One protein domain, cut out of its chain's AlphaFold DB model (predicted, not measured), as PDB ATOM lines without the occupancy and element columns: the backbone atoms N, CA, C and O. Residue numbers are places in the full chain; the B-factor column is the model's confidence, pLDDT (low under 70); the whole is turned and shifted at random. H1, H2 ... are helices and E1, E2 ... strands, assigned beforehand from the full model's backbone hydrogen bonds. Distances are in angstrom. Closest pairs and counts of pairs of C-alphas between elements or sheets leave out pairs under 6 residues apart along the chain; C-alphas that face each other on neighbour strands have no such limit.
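What this domain is: This is residues 86 to 139 of the 139 residues of an uncharacterized protein of Microvirga flocculans (UniProt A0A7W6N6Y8). A small, twisted sheet of three antiparallel strands has one helix, H1, slantwise over one face, and no named helix covers the opposite face. A second helix, H2, is off the sheet, beyond H1, and the chain reaches it by a link of 10 residues, 117 to 126, of which 123 to 125 are a short helical turn without a name. The printed part has 54 residues, with E1, H1, E2, E3 and H2 in that order along it; the sheet runs E1, E3, E2. The class is mixed, helices and strands, and the whole is compact, with a radius of gyration of the C-alphas of 11.2 A and spans of 34 by 28 by 16 A.

Where its parts are: Find C-alpha 86 at (154.901, 170.551, 159.943), where strand E1 begins; it covers residues 86 to 89 and is 9.5 A long. Next comes helix H1, residues 91 to 99, which runs 12.3 A from C-alpha 91 at (143.847, 181.075, 160.129). Strand E2, residues 103 to 108, is 12.7 A long, and strand E3, residues 111 to 116, is 15.5 A long. Helix H2, residues 127 to 137, also 15.5 A long, ends at C-alpha 137, at (153.141, 194.692, 170.702).

How they stand to each other: Begin with the sheet, strongly twisted, but only just, with C-alphas up to 4.2 A off its best plane. Its edge strands are E1 and E2, and E3 is the inner strand. E1 and E3 are antiparallel at 134 degrees; look for N 87 and O 114, 2.9 A apart and within hydrogen-bond range. E2 and E3 form a hairpin, antiparallel at 162 degrees, with N 113 and O 105 within hydrogen-bond range at 2.8 A. E1, H1 and E2 make a split strand-helix-strand unit, two strands running the same way with E3 between them in the sheet, and its crossover is right-handed. H1 is on the sheet at a height of 8.3 A, over E3 and, only just, over E2, with 3 of its C-alphas falling there. On the local plane its line stands at 36 degrees to E3, slantwise to the strands. The closest C-alphas of H1 and E3 are those of Ala 94 and Asn 112, 6.5 A apart. H2 is not on the sheet, and it is apart from E1 and E2. H1 and H2 only just touch, with 3 pairs of C-alphas within 8 A; the closest are those of Lys 96 and Ile 132, 7.0 A apart. They run opposite ways at a steep tilt of 69.7 degrees, only just short of about perpendicular. In H1 and H2 every O i to N i+4 pair is within hydrogen-bond range.

The domain as a whole: The two C-alphas farthest apart, those of Gly 109 and Ala 138, are 34.1 A apart. The printed part has no cut and ends at residue 139, the chain's last. No link is long: the link from E3 to H2, 10 residues, is short, and the others are tight. The mean pLDDT of the printed part is 86.1, and residue 139 is under 70.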
ATOM      1  N   HIS A  86     156.237 170.149 160.391       88.44
ATOM      2  CA  HIS A  86     154.901 170.551 159.943       88.44
ATOM      3  C   HIS A  86     154.009 170.811 161.155       88.44
ATOM      4  O   HIS A  86     153.824 169.927 161.996       88.44
ATOM      5  N   TRP A  87     153.436 172.008 161.235       88.12
ATOM      6  CA  TRP A  87     152.619 172.436 162.367       88.12
ATOM      7  C   TRP A  87     151.238 172.889 161.901       88.12
ATOM      8  O   TRP A  87     151.121 173.739 161.023       88.12
ATOM      9  N   ALA A  88     150.182 172.357 162.520       91.81
ATOM     10  CA  ALA A  88     148.835 172.881 162.324       91.81
ATOM     11  C   ALA A  88     148.704 174.241 163.027       91.81
ATOM     12  O   ALA A  88     149.021 174.370 164.212       91.81
ATOM     13  N   VAL A  89     148.230 175.251 162.301       90.44
ATOM     14  CA  VAL A  89     148.113 176.632 162.781       90.44
ATOM     15  C   VAL A  89     146.708 177.189 162.550       90.44
ATOM     16  O   VAL A  89     145.926 176.690 161.742       90.44
ATOM     17  N   THR A  90     146.367 178.243 163.289       91.00
ATOM     18  CA  THR A  90     145.102 178.966 163.109       91.00
ATOM     19  C   THR A  90     145.129 179.816 161.837       91.00
ATOM     20  O   THR A  90     146.207 180.197 161.381       91.00
ATOM     21  N   ASP A  91     143.958 180.176 161.297       91.81
ATOM     22  CA  ASP A  91     143.847 181.075 160.129       91.81
ATOM     23  C   ASP A  91     144.619 182.382 160.329       91.81
ATOM     24  O   ASP A  91     145.374 182.819 159.465       91.81
ATOM     25  N   TRP A  92     144.479 182.977 161.515       94.12
ATOM     26  CA  TRP A  92     145.165 184.217 161.854       94.12
ATOM     27  C   TRP A  92     146.690 184.065 161.806       94.12
ATOM     28  O   TRP A  92     147.373 184.938 161.275       94.12
ATOM     29  N   LEU A  93     147.234 182.969 162.347       90.38
ATOM     30  CA  LEU A  93     148.679 182.754 162.345       90.38
ATOM     31  C   LEU A  93     149.176 182.419 160.934       90.38
ATOM     32  O   LEU A  93     150.214 182.935 160.533       90.38
ATOM     33  N   ALA A  94     148.409 181.638 160.167       91.38
ATOM     34  CA  ALA A  94     148.693 181.349 158.764       91.38
ATOM     35  C   ALA A  94     148.845 182.638 157.943       91.38
ATOM     36  O   ALA A  94     149.848 182.813 157.257       91.38
ATOM     37  N   ASP A  95     147.913 183.585 158.078       93.69
ATOM     38  CA  ASP A  95     147.970 184.855 157.345       93.69
ATOM     39  C   ASP A  95     149.198 185.696 157.733       93.69
ATOM     40  O   ASP A  95     149.811 186.351 156.885       93.69
ATOM     41  N   LYS A  96     149.597 185.673 159.012       93.25
ATOM     42  CA  LYS A  96     150.806 186.368 159.477       93.25
ATOM     43  C   LYS A  96     152.086 185.720 158.961       93.25
ATOM     44  O   LYS A  96     152.989 186.447 158.561       93.25
ATOM     45  N   LEU A  97     152.149 184.391 158.954       89.62
ATOM     46  CA  LEU A  97     153.280 183.624 158.432       89.62
ATOM     47  C   LEU A  97     153.451 183.850 156.923       89.62
ATOM     48  O   LEU A  97     154.542 184.201 156.481       89.62
ATOM     49  N   ILE A  98     152.360 183.788 156.153       91.00
ATOM     50  CA  ILE A  98     152.361 184.105 154.716       91.00
ATOM     51  C   ILE A  98     152.845 185.539 154.479       91.00
ATOM     52  O   ILE A  98     153.688 185.779 153.619       91.00
ATOM     53  N   GLY A  99     152.377 186.500 155.282       89.31
ATOM     54  CA  GLY A  99     152.837 187.891 155.209       89.31
ATOM     55  C   GLY A  99     154.332 188.083 155.504       89.31
ATOM     56  O   GLY A  99     154.888 189.124 155.155       89.31
ATOM     57  N   LYS A 100     154.986 187.098 156.131       87.38
ATOM     58  CA  LYS A 100     156.432 187.071 156.402       87.38
ATOM     59  C   LYS A 100     157.221 186.225 155.392       87.38
ATOM     60  O   LYS A 100     158.438 186.173 155.509       87.38
ATOM     61  N   GLY A 101     156.557 185.632 154.396       86.12
ATOM     62  CA  GLY A 101     157.189 184.822 153.350       86.12
ATOM     63  C   GLY A 101     157.404 183.351 153.717       86.12
ATOM     64  O   GLY A 101     158.157 182.668 153.033       86.12
ATOM     65  N   GLU A 102     156.760 182.861 154.779       87.00
ATOM     66  CA  GLU A 102     156.839 181.456 155.191       87.00
ATOM     67  C   GLU A 102     155.986 180.538 154.306       87.00
ATOM     68  O   GLU A 102     154.968 180.951 153.740       87.00
ATOM     69  N   ILE A 103     156.367 179.260 154.248       89.50
ATOM     70  CA  ILE A 103     155.643 178.233 153.495       89.50
ATOM     71  C   ILE A 103     154.448 177.762 154.325       89.50
ATOM     72  O   ILE A 103     154.601 177.097 155.352       89.50
ATOM     73  N   VAL A 104     153.239 178.101 153.881       90.19
ATOM     74  CA  VAL A 104     151.995 177.684 154.534       90.19
ATOM     75  C   VAL A 104     151.035 177.131 153.491       90.19
ATOM     76  O   VAL A 104     150.703 177.821 152.530       90.19
ATOM     77  N   ASP A 105     150.561 175.909 153.716       90.69
ATOM     78  CA  ASP A 105     149.465 175.319 152.953       90.69
ATOM     79  C   ASP A 105     148.145 175.598 153.683       90.69
ATOM     80  O   ASP A 105     147.967 175.209 154.843       90.69
ATOM     81  N   LYS A 106     147.241 176.342 153.040       90.38
ATOM     82  CA  LYS A 106     145.933 176.689 153.609       90.38
ATOM     83  C   LYS A 106     144.877 175.732 153.084       90.38
ATOM     84  O   LYS A 106     144.847 175.437 151.896       90.38
ATOM     85  N   ASP A 107     143.959 175.343 153.964       87.50
ATOM     86  CA  ASP A 107     142.870 174.408 153.652       87.50
ATOM     87  C   ASP A 107     143.356 173.010 153.210       87.50
ATOM     88  O   ASP A 107     142.676 172.272 152.494       87.50
ATOM     89  N   PHE A 108     144.526 172.591 153.703       83.00
ATOM     90  CA  PHE A 108     144.996 171.220 153.557       83.00
ATOM     91  C   PHE A 108     144.154 170.299 154.447       83.00
ATOM     92  O   PHE A 108     144.385 170.158 155.650       83.00
ATOM     93  N   GLY A 109     143.111 169.705 153.863       81.44
ATOM     94  CA  GLY A 109     142.177 168.846 154.592       81.44
ATOM     95  C   GLY A 109     141.410 169.580 155.699       81.44
ATOM     96  O   GLY A 109     141.111 168.977 156.731       81.44
ATOM     97  N   GLY A 110     141.119 170.874 155.511       84.38
ATOM     98  CA  GLY A 110     140.464 171.724 156.512       84.38
ATOM     99  C   GLY A 110     141.391 172.245 157.617       84.38
ATOM    100  O   GLY A 110     140.906 172.755 158.627       84.38
ATOM    101  N   LEU A 111     142.711 172.106 157.456       81.19
ATOM    102  CA  LEU A 111     143.731 172.645 158.357       81.19
ATOM    103  C   LEU A 111     144.638 173.622 157.608       81.19
ATOM    104  O   LEU A 111     144.867 173.474 156.411       81.19
ATOM    105  N   ASN A 112     145.212 174.585 158.327       87.00
ATOM    106  CA  ASN A 112     146.349 175.342 157.813       87.00
ATOM    107  C   ASN A 112     147.629 174.725 158.363       87.00
ATOM    108  O   ASN A 112     147.757 174.553 159.578       87.00
ATOM    109  N   VAL A 113     148.567 174.401 157.482       90.00
ATOM    110  CA  VAL A 113     149.812 173.718 157.826       90.00
ATOM    111  C   VAL A 113     150.979 174.642 157.523       90.00
ATOM    112  O   VAL A 113     151.211 175.010 156.377       90.00
ATOM    113  N   TRP A 114     151.726 175.012 158.559       91.12
ATOM    114  CA  TRP A 114     152.991 175.720 158.419       91.12
ATOM    115  C   TRP A 114     154.133 174.716 158.272       91.12
ATOM    116  O   TRP A 114     154.318 173.844 159.127       91.12
ATOM    117  N   ALA A 115     154.882 174.860 157.183       89.38
ATOM    118  CA  ALA A 115     156.071 174.091 156.864       89.38
ATOM    119  C   ALA A 115     157.317 174.873 157.306       89.38
ATOM    120  O   ALA A 115     157.743 175.829 156.660       89.38
ATOM    121  N   ARG A 116     157.886 174.469 158.441       84.06
ATOM    122  CA  ARG A 116     159.010 175.145 159.089       84.06
ATOM    123  C   ARG A 116     160.342 174.541 158.638       84.06
ATOM    124  O   ARG A 116     160.518 173.323 158.632       84.06
ATOM    125  N   THR A 117     161.308 175.408 158.345       83.81
ATOM    126  CA  THR A 117     162.649 175.066 157.828       83.81
ATOM    127  C   THR A 117     163.730 175.022 158.916       83.81
ATOM    128  O   THR A 117     164.925 175.077 158.636       83.81
ATOM    129  N   THR A 118     163.348 174.884 160.191       78.94
ATOM    130  CA  THR A 118     164.292 174.704 161.309       78.94
ATOM    131  C   THR A 118     163.887 173.520 162.188       78.94
ATOM    132  O   THR A 118     162.705 173.201 162.299       78.94
ATOM    133  N   THR A 119     164.871 172.850 162.801       75.56
ATOM    134  CA  THR A 119     164.676 171.631 163.609       75.56
ATOM    135  C   THR A 119     164.956 171.859 165.088       75.56
ATOM    136  O   THR A 119     165.882 172.585 165.455       75.56
ATOM    137  N   GLY A 120     164.196 171.189 165.960       71.69
ATOM    138  CA  GLY A 120     164.594 170.901 167.350       71.69
ATOM    139  C   GLY A 120     164.652 172.099 168.307       71.69
ATOM    140  O   GLY A 120     164.870 171.922 169.506       71.69
ATOM    141  N   GLN A 121     164.431 173.313 167.807       78.62
ATOM    142  CA  GLN A 121     164.287 174.525 168.607       78.62
ATOM    143  C   GLN A 121     162.831 174.703 169.035       78.62
ATOM    144  O   GLN A 121     161.912 174.452 168.251       78.62
ATOM    145  N   MET A 122     162.615 175.211 170.251       79.88
ATOM    146  CA  MET A 122     161.276 175.588 170.714       79.88
ATOM    147  C   MET A 122     160.648 176.627 169.774       79.88
ATOM    148  O   MET A 122     161.317 177.580 169.379       79.88
ATOM    149  N   ILE A 123     159.345 176.508 169.492       84.56
ATOM    150  CA  ILE A 123     158.596 177.454 168.635       84.56
ATOM    151  C   ILE A 123     158.726 178.905 169.129       84.56
ATOM    152  O   ILE A 123     158.798 179.835 168.335       84.56
ATOM    153  N   SER A 124     158.812 179.124 170.443       82.06
ATOM    154  CA  SER A 124     159.004 180.460 171.030       82.06
ATOM    155  C   SER A 124     160.350 181.108 170.678       82.06
ATOM    156  O   SER A 124     160.496 182.330 170.759       82.06
ATOM    157  N   MET A 125     161.346 180.304 170.306       77.69
ATOM    158  CA  MET A 125     162.656 180.772 169.859       77.69
ATOM    159  C   MET A 125     162.709 181.020 168.353       77.69
ATOM    160  O   MET A 125     163.715 181.534 167.867       77.69
ATOM    161  N   ASP A 126     161.649 180.681 167.622       87.19
ATOM    162  CA  ASP A 126     161.596 180.881 166.187       87.19
ATOM    163  C   ASP A 126     161.604 182.376 165.831       87.19
ATOM    164  O   ASP A 126     160.866 183.185 166.407       87.19
ATOM    165  N   ALA A 127     162.464 182.750 164.884       85.31
ATOM    166  CA  ALA A 127     162.664 184.138 164.499       85.31
ATOM    167  C   ALA A 127     161.396 184.761 163.895       85.31
ATOM    168  O   ALA A 127     161.099 185.928 164.185       85.31
ATOM    169  N   VAL A 128     160.617 183.998 163.116       89.81
ATOM    170  CA  VAL A 128     159.392 184.508 162.489       89.81
ATOM    171  C   VAL A 128     158.301 184.706 163.535       89.81
ATOM    172  O   VAL A 128     157.640 185.746 163.556       89.81
ATOM    173  N   ILE A 129     158.189 183.781 164.493       90.69
ATOM    174  CA  ILE A 129     157.240 183.885 165.607       90.69
ATOM    175  C   ILE A 129     157.583 185.081 166.497       90.69
ATOM    176  O   ILE A 129     156.701 185.860 166.861       90.69
ATOM    177  N   GLN A 130     158.867 185.301 166.795       89.88
ATOM    178  CA  GLN A 130     159.305 186.495 167.521       89.88
ATOM    179  C   GLN A 130     159.059 187.787 166.737       89.88
ATOM    180  O   GLN A 130     158.764 188.818 167.347       89.88
ATOM    181  N   SER A 131     159.195 187.764 165.409       88.44
ATOM    182  CA  SER A 131     158.870 188.907 164.551       88.44
ATOM    183  C   SER A 131     157.381 189.243 164.639       88.44
ATOM    184  O   SER A 131     157.034 190.379 164.949       88.44
ATOM    185  N   ILE A 132     156.508 188.245 164.482       90.00
ATOM    186  CA  ILE A 132     155.050 188.401 164.592       90.00
ATOM    187  C   ILE A 132     154.661 188.910 165.986       90.00
ATOM    188  O   ILE A 132     153.849 189.827 166.107       90.00
ATOM    189  N   ALA A 133     155.268 188.373 167.048       89.75
ATOM    190  CA  ALA A 133     155.018 188.834 168.409       89.75
ATOM    191  C   ALA A 133     155.397 190.312 168.599       89.75
ATOM    192  O   ALA A 133     154.652 191.052 169.239       89.75
ATOM    193  N   LYS A 134     156.525 190.761 168.034       89.12
ATOM    194  CA  LYS A 134     156.941 192.173 168.093       89.12
ATOM    195  C   LYS A 134     155.965 193.083 167.358       89.12
ATOM    196  O   LYS A 134     155.628 194.128 167.901       89.12
ATOM    197  N   ASP A 135     155.481 192.670 166.189       90.00
ATOM    198  CA  ASP A 135     154.526 193.459 165.407       90.00
ATOM    199  C   ASP A 135     153.224 193.707 166.187       90.00
ATOM    200  O   ASP A 135     152.700 194.812 166.154       90.00
ATOM    201  N   ILE A 136     152.744 192.710 166.942       89.25
ATOM    202  CA  ILE A 136     151.523 192.819 167.766       89.25
ATOM    203  C   ILE A 136     151.699 193.788 168.937       89.25
ATOM    204  O   ILE A 136     150.763 194.490 169.298       89.25
ATOM    205  N   HIS A 137     152.879 193.811 169.559       81.06
ATOM    206  CA  HIS A 137     153.141 194.692 170.702       81.06
ATOM    207  C   HIS A 137     153.529 196.117 170.282       81.06
ATOM    208  O   HIS A 137     153.574 197.009 171.127       81.06
ATOM    209  N   ALA A 138     153.850 196.331 169.003       70.31
ATOM    210  CA  ALA A 138     154.178 197.639 168.445       70.31
ATOM    211  C   ALA A 138     152.946 198.409 167.920       70.31
ATOM    212  O   ALA A 138     153.079 199.589 167.591       70.31
ATOM    213  N   SER A 139     151.784 197.751 167.834       53.19
ATOM    214  CA  SER A 139     150.482 198.298 167.414       53.19
ATOM    215  C   SER A 139     149.562 198.596 168.591       53.19
ATOM    216  O   SER A 139     148.877 199.640 168.535       53.19
TER     217      SER A 139